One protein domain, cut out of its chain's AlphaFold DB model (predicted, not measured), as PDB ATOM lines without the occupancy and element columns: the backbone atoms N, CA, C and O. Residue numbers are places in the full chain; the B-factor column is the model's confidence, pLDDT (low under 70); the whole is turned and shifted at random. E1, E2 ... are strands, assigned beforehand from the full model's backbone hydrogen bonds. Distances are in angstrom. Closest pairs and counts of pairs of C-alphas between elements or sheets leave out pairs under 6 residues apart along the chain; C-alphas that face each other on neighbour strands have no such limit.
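AT A GLANCE: This is residues 31 to 89 of the 101 residues of an uncharacterized protein of Candidatus Methyloumidiphilus alinensis (UniProt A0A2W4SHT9). Two stacked turns of three strands, E1 to E3 then E4 to E6, make a short solenoid, each strand beside its counterpart in the other turn. E1 with E4 and E2 with E5 form the arms of a wide V, and E3 with E6 folds back over the E2 and E5 arm. The 59 printed residues include six strands, in three parallel two-stranded sheets, and no named helix: all strand. The whole is loose, radius of gyration of the C-alphas 14.6 A, spanning 43 by 22 by 12 A.

HOW THE PARTS SIT: E1, residues 31 to 35, is parallel to E4, residues 65 to 71; N 33 and O 68 are 2.9 A apart, within hydrogen-bond range. E1 runs on into E2, residues 38 to 43, at 59 degrees. E2 is parallel to E5, residues 74 to 79, with N 42 and O 77 at 2.8 A. E3, residues 48 to 52, is parallel to E6, residues 84 to 88, with N 49 and O 84 at 2.9 A. The closest C-alphas of E2 and E3, Ala 42 and Ala 49, are 5.3 A apart.

IN THESE COORDINATES: E1 begins at C-alpha 31 (102.603, 125.723, 87.978); E6 ends at C-alpha 88 (108.488, 110.614, 88.409). E4 measures 18.9 A, E2 17.3 A and E5 16.5 A.

THE WHOLE: The printed part has no cut. The link E3 to E4 is long; pLDDT is under 70 in residues 55 to 66.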
ATOM      1  N   VAL A  31     101.785 126.322  86.923       72.75
ATOM      2  CA  VAL A  31     102.603 125.723  87.978       72.75
ATOM      3  C   VAL A  31     103.996 125.502  87.418       72.75
ATOM      4  O   VAL A  31     104.169 124.826  86.408       72.75
ATOM      5  N   LYS A  32     105.000 126.091  88.068       74.81
ATOM      6  CA  LYS A  32     106.401 125.975  87.655       74.81
ATOM      7  C   LYS A  32     107.153 125.090  88.632       74.81
ATOM      8  O   LYS A  32     107.212 125.398  89.821       74.81
ATOM      9  N   VAL A  33     107.754 124.024  88.121       77.50
ATOM     10  CA  VAL A  33     108.648 123.145  88.876       77.50
ATOM     11  C   VAL A  33     110.050 123.307  88.311       77.50
ATOM     12  O   VAL A  33     110.267 123.129  87.114       77.50
ATOM     13  N   GLN A  34     111.007 123.667  89.163       80.88
ATOM     14  CA  GLN A  34     112.401 123.824  88.764       80.88
ATOM     15  C   GLN A  34     113.305 123.009  89.675       80.88
ATOM     16  O   GLN A  34     113.256 123.148  90.896       80.88
ATOM     17  N   ALA A  35     114.138 122.176  89.068       79.88
ATOM     18  CA  ALA A  35     115.207 121.465  89.748       79.88
ATOM     19  C   ALA A  35     116.500 121.600  88.933       79.88
ATOM     20  O   ALA A  35     116.469 121.701  87.708       79.88
ATOM     21  N   GLY A  36     117.643 121.640  89.617       84.00
ATOM     22  CA  GLY A  36     118.953 121.577  88.967       84.00
ATOM     23  C   GLY A  36     119.261 120.161  88.474       84.00
ATOM     24  O   GLY A  36     118.361 119.406  88.104       84.00
ATOM     25  N   ASP A  37     120.535 119.783  88.508       86.38
ATOM     26  CA  ASP A  37     120.919 118.384  88.329       86.38
ATOM     27  C   ASP A  37     120.447 117.562  89.535       86.38
ATOM     28  O   ASP A  37     120.650 117.950  90.689       86.38
ATOM     29  N   VAL A  38     119.812 116.419  89.277       82.81
ATOM     30  CA  VAL A  38     119.291 115.534  90.325       82.81
ATOM     31  C   VAL A  38     119.862 114.140  90.144       82.81
ATOM     32  O   VAL A  38     119.721 113.532  89.084       82.81
ATOM     33  N   SER A  39     120.489 113.609  91.196       85.19
ATOM     34  CA  SER A  39     121.069 112.271  91.177       85.19
ATOM     35  C   SER A  39     120.573 111.403  92.327       85.19
ATOM     36  O   SER A  39     120.503 111.857  93.465       85.19
ATOM     37  N   ALA A  40     120.255 110.141  92.030       85.94
ATOM     38  CA  ALA A  40     119.992 109.120  93.039       85.94
ATOM     39  C   ALA A  40     120.723 107.822  92.686       85.94
ATOM     40  O   ALA A  40     120.603 107.308  91.571       85.94
ATOM     41  N   THR A  41     121.461 107.276  93.652       88.69
ATOM     42  CA  THR A  41     122.196 106.018  93.496       88.69
ATOM     43  C   THR A  41     121.824 105.052  94.610       88.69
ATOM     44  O   THR A  41     121.861 105.412  95.783       88.69
ATOM     45  N   ALA A  42     121.501 103.816  94.242       85.50
ATOM     46  CA  ALA A  42     121.245 102.718  95.162       85.50
ATOM     47  C   ALA A  42     122.020 101.474  94.705       85.50
ATOM     48  O   ALA A  42     122.112 101.187  93.510       85.50
ATOM     49  N   LYS A  43     122.587 100.719  95.650       88.50
ATOM     50  CA  LYS A  43     123.357  99.502  95.366       88.50
ATOM     51  C   LYS A  43     123.015  98.401  96.366       88.50
ATOM     52  O   LYS A  43     122.973  98.664  97.563       88.50
ATOM     53  N   GLY A  44     122.809  97.186  95.872       87.69
ATOM     54  CA  GLY A  44     122.419  96.013  96.656       87.69
ATOM     55  C   GLY A  44     121.308  95.206  95.982       87.69
ATOM     56  O   GLY A  44     120.673  95.668  95.033       87.69
ATOM     57  N   ASP A  45     121.070  93.989  96.469       81.62
ATOM     58  CA  ASP A  45     119.930  93.179  96.025       81.62
ATOM     59  C   ASP A  45     118.620  93.865  96.459       81.62
ATOM     60  O   ASP A  45     118.453  94.218  97.625       81.62
ATOM     61  N   GLY A  46     117.714  94.110  95.508       82.38
ATOM     62  CA  GLY A  46     116.493  94.898  95.727       82.38
ATOM     63  C   GLY A  46     116.701  96.421  95.772       82.38
ATOM     64  O   GLY A  46     115.804  97.152  96.193       82.38
ATOM     65  N   ALA A  47     117.865  96.926  95.346       86.94
ATOM     66  CA  ALA A  47     118.142  98.361  95.333       86.94
ATOM     67  C   ALA A  47     117.141  99.141  94.466       86.94
ATOM     68  O   ALA A  47     116.943  98.842  93.288       86.94
ATOM     69  N   SER A  48     116.560 100.192  95.042       88.12
ATOM     70  CA  SER A  48     115.626 101.079  94.354       88.12
ATOM     71  C   SER A  48     116.114 102.521  94.425       88.12
ATOM     72  O   SER A  48     116.292 103.064  95.513       88.12
ATOM     73  N   ALA A  49     116.333 103.139  93.266       88.25
ATOM     74  CA  ALA A  49     116.671 104.555  93.151       88.25
ATOM     75  C   ALA A  49     115.500 105.301  92.507       88.25
ATOM     76  O   ALA A  49     115.158 105.054  91.349       88.25
ATOM     77  N   SER A  50     114.893 106.238  93.229       85.50
ATOM     78  CA  SER A  50     113.804 107.067  92.711       85.50
ATOM     79  C   SER A  50     114.177 108.546  92.752       85.50
ATOM     80  O   SER A  50     114.908 109.006  93.622       85.50
ATOM     81  N   VAL A  51     113.692 109.295  91.763       85.31
ATOM     82  CA  VAL A  51     113.722 110.764  91.783       85.31
ATOM     83  C   VAL A  51     112.323 111.230  91.449       85.31
ATOM     84  O   VAL A  51     111.782 110.816  90.422       85.31
ATOM     85  N   ASN A  52     111.778 112.086  92.304       82.50
ATOM     86  CA  ASN A  52     110.495 112.732  92.107       82.50
ATOM     87  C   ASN A  52     110.726 114.228  91.873       82.50
ATOM     88  O   ASN A  52     111.194 114.923  92.776       82.50
ATOM     89  N   ILE A  53     110.444 114.714  90.665       80.25
ATOM     90  CA  ILE A  53     110.633 116.122  90.316       80.25
ATOM     91  C   ILE A  53     109.330 116.876  90.564       80.25
ATOM     92  O   ILE A  53     108.568 117.154  89.648       80.25
ATOM     93  N   GLY A  54     109.083 117.212  91.826       75.00
ATOM     94  CA  GLY A  54     107.900 117.964  92.233       75.00
ATOM     95  C   GLY A  54     106.610 117.142  92.267       75.00
ATOM     96  O   GLY A  54     106.532 115.998  91.825       75.00
ATOM     97  N   THR A  55     105.583 117.751  92.847       68.38
ATOM     98  CA  THR A  55     104.235 117.196  92.981       68.38
ATOM     99  C   THR A  55     103.240 118.300  92.689       68.38
ATOM    100  O   THR A  55     103.457 119.448  93.083       68.38
ATOM    101  N   LEU A  56     102.143 117.962  92.024       69.12
ATOM    102  CA  LEU A  56     101.034 118.893  91.908       69.12
ATOM    103  C   LEU A  56     100.299 118.931  93.249       69.12
ATOM    104  O   LEU A  56      99.961 117.862  93.753       69.12
ATOM    105  N   PRO A  57     100.092 120.108  93.866       66.38
ATOM    106  CA  PRO A  57      99.287 120.177  95.072       66.38
ATOM    107  C   PRO A  57      97.852 119.734  94.768       66.38
ATOM    108  O   PRO A  57      97.272 120.144  93.763       66.38
ATOM    109  N   ASP A  58      97.252 118.958  95.672       61.44
ATOM    110  CA  ASP A  58      95.864 118.479  95.549       61.44
ATOM    111  C   ASP A  58      94.839 119.628  95.460       61.44
ATOM    112  O   ASP A  58      93.701 119.443  95.039       61.44
ATOM    113  N   SER A  59      95.249 120.846  95.837       59.28
ATOM    114  CA  SER A  59      94.456 122.071  95.746       59.28
ATOM    115  C   SER A  59      94.407 122.690  94.346       59.28
ATOM    116  O   SER A  59      93.801 123.754  94.182       59.28
ATOM    117  N   ILE A  60      95.057 122.094  93.340       63.84
ATOM    118  CA  ILE A  60      94.871 122.523  91.954       63.84
ATOM    119  C   ILE A  60      93.427 122.211  91.571       63.84
ATOM    120  O   ILE A  60      93.047 121.063  91.348       63.84
ATOM    121  N   LYS A  61      92.606 123.265  91.536       62.19
ATOM    122  CA  LYS A  61      91.202 123.183  91.128       62.19
ATOM    123  C   LYS A  61      91.103 122.460  89.783       62.19
ATOM    124  O   LYS A  61      91.942 122.716  88.934       62.19
ATOM    125  N   PRO A  62      90.087 121.634  89.521       56.72
ATOM    126  CA  PRO A  62      89.874 121.089  88.181       56.72
ATOM    127  C   PRO A  62      89.786 122.230  87.148       56.72
ATOM    128  O   PRO A  62      89.040 123.188  87.345       56.72
ATOM    129  N   GLY A  63      90.595 122.164  86.089       60.75
ATOM    130  CA  GLY A  63      90.722 123.224  85.084       60.75
ATOM    131  C   GLY A  63      91.937 123.040  84.169       60.75
ATOM    132  O   GLY A  63      92.704 122.091  84.325       60.75
ATOM    133  N   CYS A  64      92.102 123.947  83.204       60.44
ATOM    134  CA  CYS A  64      93.278 123.986  82.336       60.44
ATOM    135  C   CYS A  64      94.487 124.504  83.115       60.44
ATOM    136  O   CYS A  64      94.574 125.693  83.416       60.44
ATOM    137  N   HIS A  65      95.427 123.608  83.401       68.50
ATOM    138  CA  HIS A  65      96.694 123.952  84.038       68.50
ATOM    139  C   HIS A  65      97.829 123.671  83.086       68.50
ATOM    140  O   HIS A  65      97.899 122.603  82.476       68.50
ATOM    141  N   THR A  66      98.741 124.624  83.001       68.81
ATOM    142  CA  THR A  66     100.023 124.408  82.350       68.81
ATOM    143  C   THR A  66     101.039 124.154  83.447       68.81
ATOM    144  O   THR A  66     101.310 125.035  84.265       68.81
ATOM    145  N   VAL A  67     101.589 122.941  83.482       73.62
ATOM    146  CA  VAL A  67     102.750 122.639  84.318       73.62
ATOM    147  C   VAL A  67     103.990 122.742  83.458       73.62
ATOM    148  O   VAL A  67     104.171 121.983  82.509       73.62
ATOM    149  N   ASP A  68     104.836 123.701  83.804       75.44
ATOM    150  CA  ASP A  68     106.148 123.875  83.205       75.44
ATOM    151  C   ASP A  68     107.192 123.264  84.145       75.44
ATOM    152  O   ASP A  68     107.356 123.711  85.287       75.44
ATOM    153  N   VAL A  69     107.865 122.209  83.682       76.62
ATOM    154  CA  VAL A  69     108.919 121.523  84.434       76.62
ATOM    155  C   VAL A  69     110.256 121.766  83.754       76.62
ATOM    156  O   VAL A  69     110.500 121.283  82.648       76.62
ATOM    157  N   LYS A  70     111.163 122.448  84.454       81.12
ATOM    158  CA  LYS A  70     112.552 122.623  84.026       81.12
ATOM    159  C   LYS A  70     113.479 121.851  84.954       81.12
ATOM    160  O   LYS A  70     113.528 122.122  86.152       81.12
ATOM    161  N   VAL A  71     114.230 120.911  84.391       81.31
ATOM    162  CA  VAL A  71     115.200 120.089  85.128       81.31
ATOM    163  C   VAL A  71     116.548 120.137  84.429       81.31
ATOM    164  O   VAL A  71     116.592 120.217  83.201       81.31
ATOM    165  N   GLY A  72     117.630 120.092  85.204       82.88
ATOM    166  CA  GLY A  72     118.951 119.745  84.688       82.88
ATOM    167  C   GLY A  72     119.058 118.254  84.345       82.88
ATOM    168  O   GLY A  72     118.068 117.578  84.051       82.88
ATOM    169  N   ASN A  73     120.268 117.711  84.411       85.69
ATOM    170  CA  ASN A  73     120.520 116.292  84.194       85.69
ATOM    171  C   ASN A  73     119.896 115.451  85.317       85.69
ATOM    172  O   ASN A  73     120.110 115.714  86.502       85.69
ATOM    173  N   ILE A  74     119.163 114.395  84.952       83.25
ATOM    174  CA  ILE A  74     118.626 113.420  85.908       83.25
ATOM    175  C   ILE A  74     119.448 112.138  85.805       83.25
ATOM    176  O   ILE A  74     119.313 111.379  84.845       83.25
ATOM    177  N   HIS A  75     120.283 111.870  86.806       84.81
ATOM    178  CA  HIS A  75     121.114 110.668  86.860       84.81
ATOM    179  C   HIS A  75     120.564 109.674  87.876       84.81
ATOM    180  O   HIS A  75     120.480 109.961  89.069       84.81
ATOM    181  N   LYS A  76     120.224 108.469  87.424       83.25
ATOM    182  CA  LYS A  76     119.815 107.393  88.321       83.25
ATOM    183  C   LYS A  76     120.598 106.128  88.089       83.25
ATOM    184  O   LYS A  76     120.770 105.685  86.958       83.25
ATOM    185  N   THR A  77     121.005 105.516  89.186       86.50
ATOM    186  CA  THR A  77     121.785 104.290  89.145       86.50
ATOM    187  C   THR A  77     121.283 103.354  90.231       86.50
ATOM    188  O   THR A  77     121.415 103.639  91.415       86.50
ATOM    189  N   ALA A  78     120.684 102.236  89.827       85.94
ATOM    190  CA  ALA A  78     120.313 101.146  90.720       85.94
ATOM    191  C   ALA A  78     121.133  99.911  90.320       85.94
ATOM    192  O   ALA A  78     121.052  99.463  89.179       85.94
ATOM    193  N   LEU A  79     121.971  99.406  91.226       84.19
ATOM    194  CA  LEU A  79     122.939  98.341  90.936       84.19
ATOM    195  C   LEU A  79     122.722  97.136  91.854       84.19
ATOM    196  O   LEU A  79     122.957  97.229  93.055       84.19
ATOM    197  N   GLY A  80     122.347  95.990  91.289       85.88
ATOM    198  CA  GLY A  80     122.160  94.734  92.023       85.88
ATOM    199  C   GLY A  80     121.124  93.826  91.362       85.88
ATOM    200  O   GLY A  80     120.602  94.151  90.292       85.88
ATOM    201  N   ARG A  81     120.819  92.679  91.980       77.06
ATOM    202  CA  ARG A  81     119.759  91.784  91.493       77.06
ATOM    203  C   ARG A  81     118.394  92.399  91.828       77.06
ATOM    204  O   ARG A  81     118.204  92.882  92.940       77.06
ATOM    205  N   ASN A  82     117.449  92.383  90.883       85.00
ATOM    206  CA  ASN A  82     116.124  93.016  91.021       85.00
ATOM    207  C   ASN A  82     116.179  94.527  91.326       85.00
ATOM    208  O   ASN A  82     115.364  95.045  92.089       85.00
ATOM    209  N   ALA A  83     117.156  95.235  90.759       81.19
ATOM    210  CA  ALA A  83     117.292  96.671  90.952       81.19
ATOM    211  C   ALA A  83     116.289  97.463  90.091       81.19
ATOM    212  O   ALA A  83     116.055  97.120  88.932       81.19
ATOM    213  N   THR A  84     115.720  98.539  90.643       87.50
ATOM    214  CA  THR A  84     114.751  99.407  89.949       87.50
ATOM    215  C   THR A  84     115.191 100.869  89.999       87.50
ATOM    216  O   THR A  84     115.570 101.382  91.050       87.50
ATOM    217  N   ALA A  85     115.105 101.566  88.866       86.31
ATOM    218  CA  ALA A  85     115.331 103.004  88.777       86.31
ATOM    219  C   ALA A  85     114.100 103.690  88.171       86.31
ATOM    220  O   ALA A  85     113.711 103.365  87.052       86.31
ATOM    221  N   SER A  86     113.490 104.642  88.885       84.69
ATOM    222  CA  SER A  86     112.246 105.297  88.444       84.69
ATOM    223  C   SER A  86     112.311 106.820  88.543       84.69
ATOM    224  O   SER A  86     112.732 107.389  89.556       84.69
ATOM    225  N   VAL A  87     111.956 107.516  87.457       83.00
ATOM    226  CA  VAL A  87     111.761 108.977  87.434       83.00
ATOM    227  C   VAL A  87     110.270 109.246  87.465       83.00
ATOM    228  O   VAL A  87     109.555 108.747  86.602       83.00
ATOM    229  N   ASN A  88     109.824 110.042  88.429       83.31
ATOM    230  CA  ASN A  88     108.488 110.614  88.409       83.31
ATOM    231  C   ASN A  88     108.594 112.103  88.079       83.31
ATOM    232  O   ASN A  88     109.320 112.841  88.750       83.31
ATOM    233  N   ILE A  89     107.898 112.516  87.024       77.94
ATOM    234  CA  ILE A  89     107.772 113.908  86.597       77.94
ATOM    235  C   ILE A  89     106.269 114.187  86.534       77.94
ATOM    236  O   ILE A  89     105.557 113.408  85.896       77.94
TER     237      ILE A  89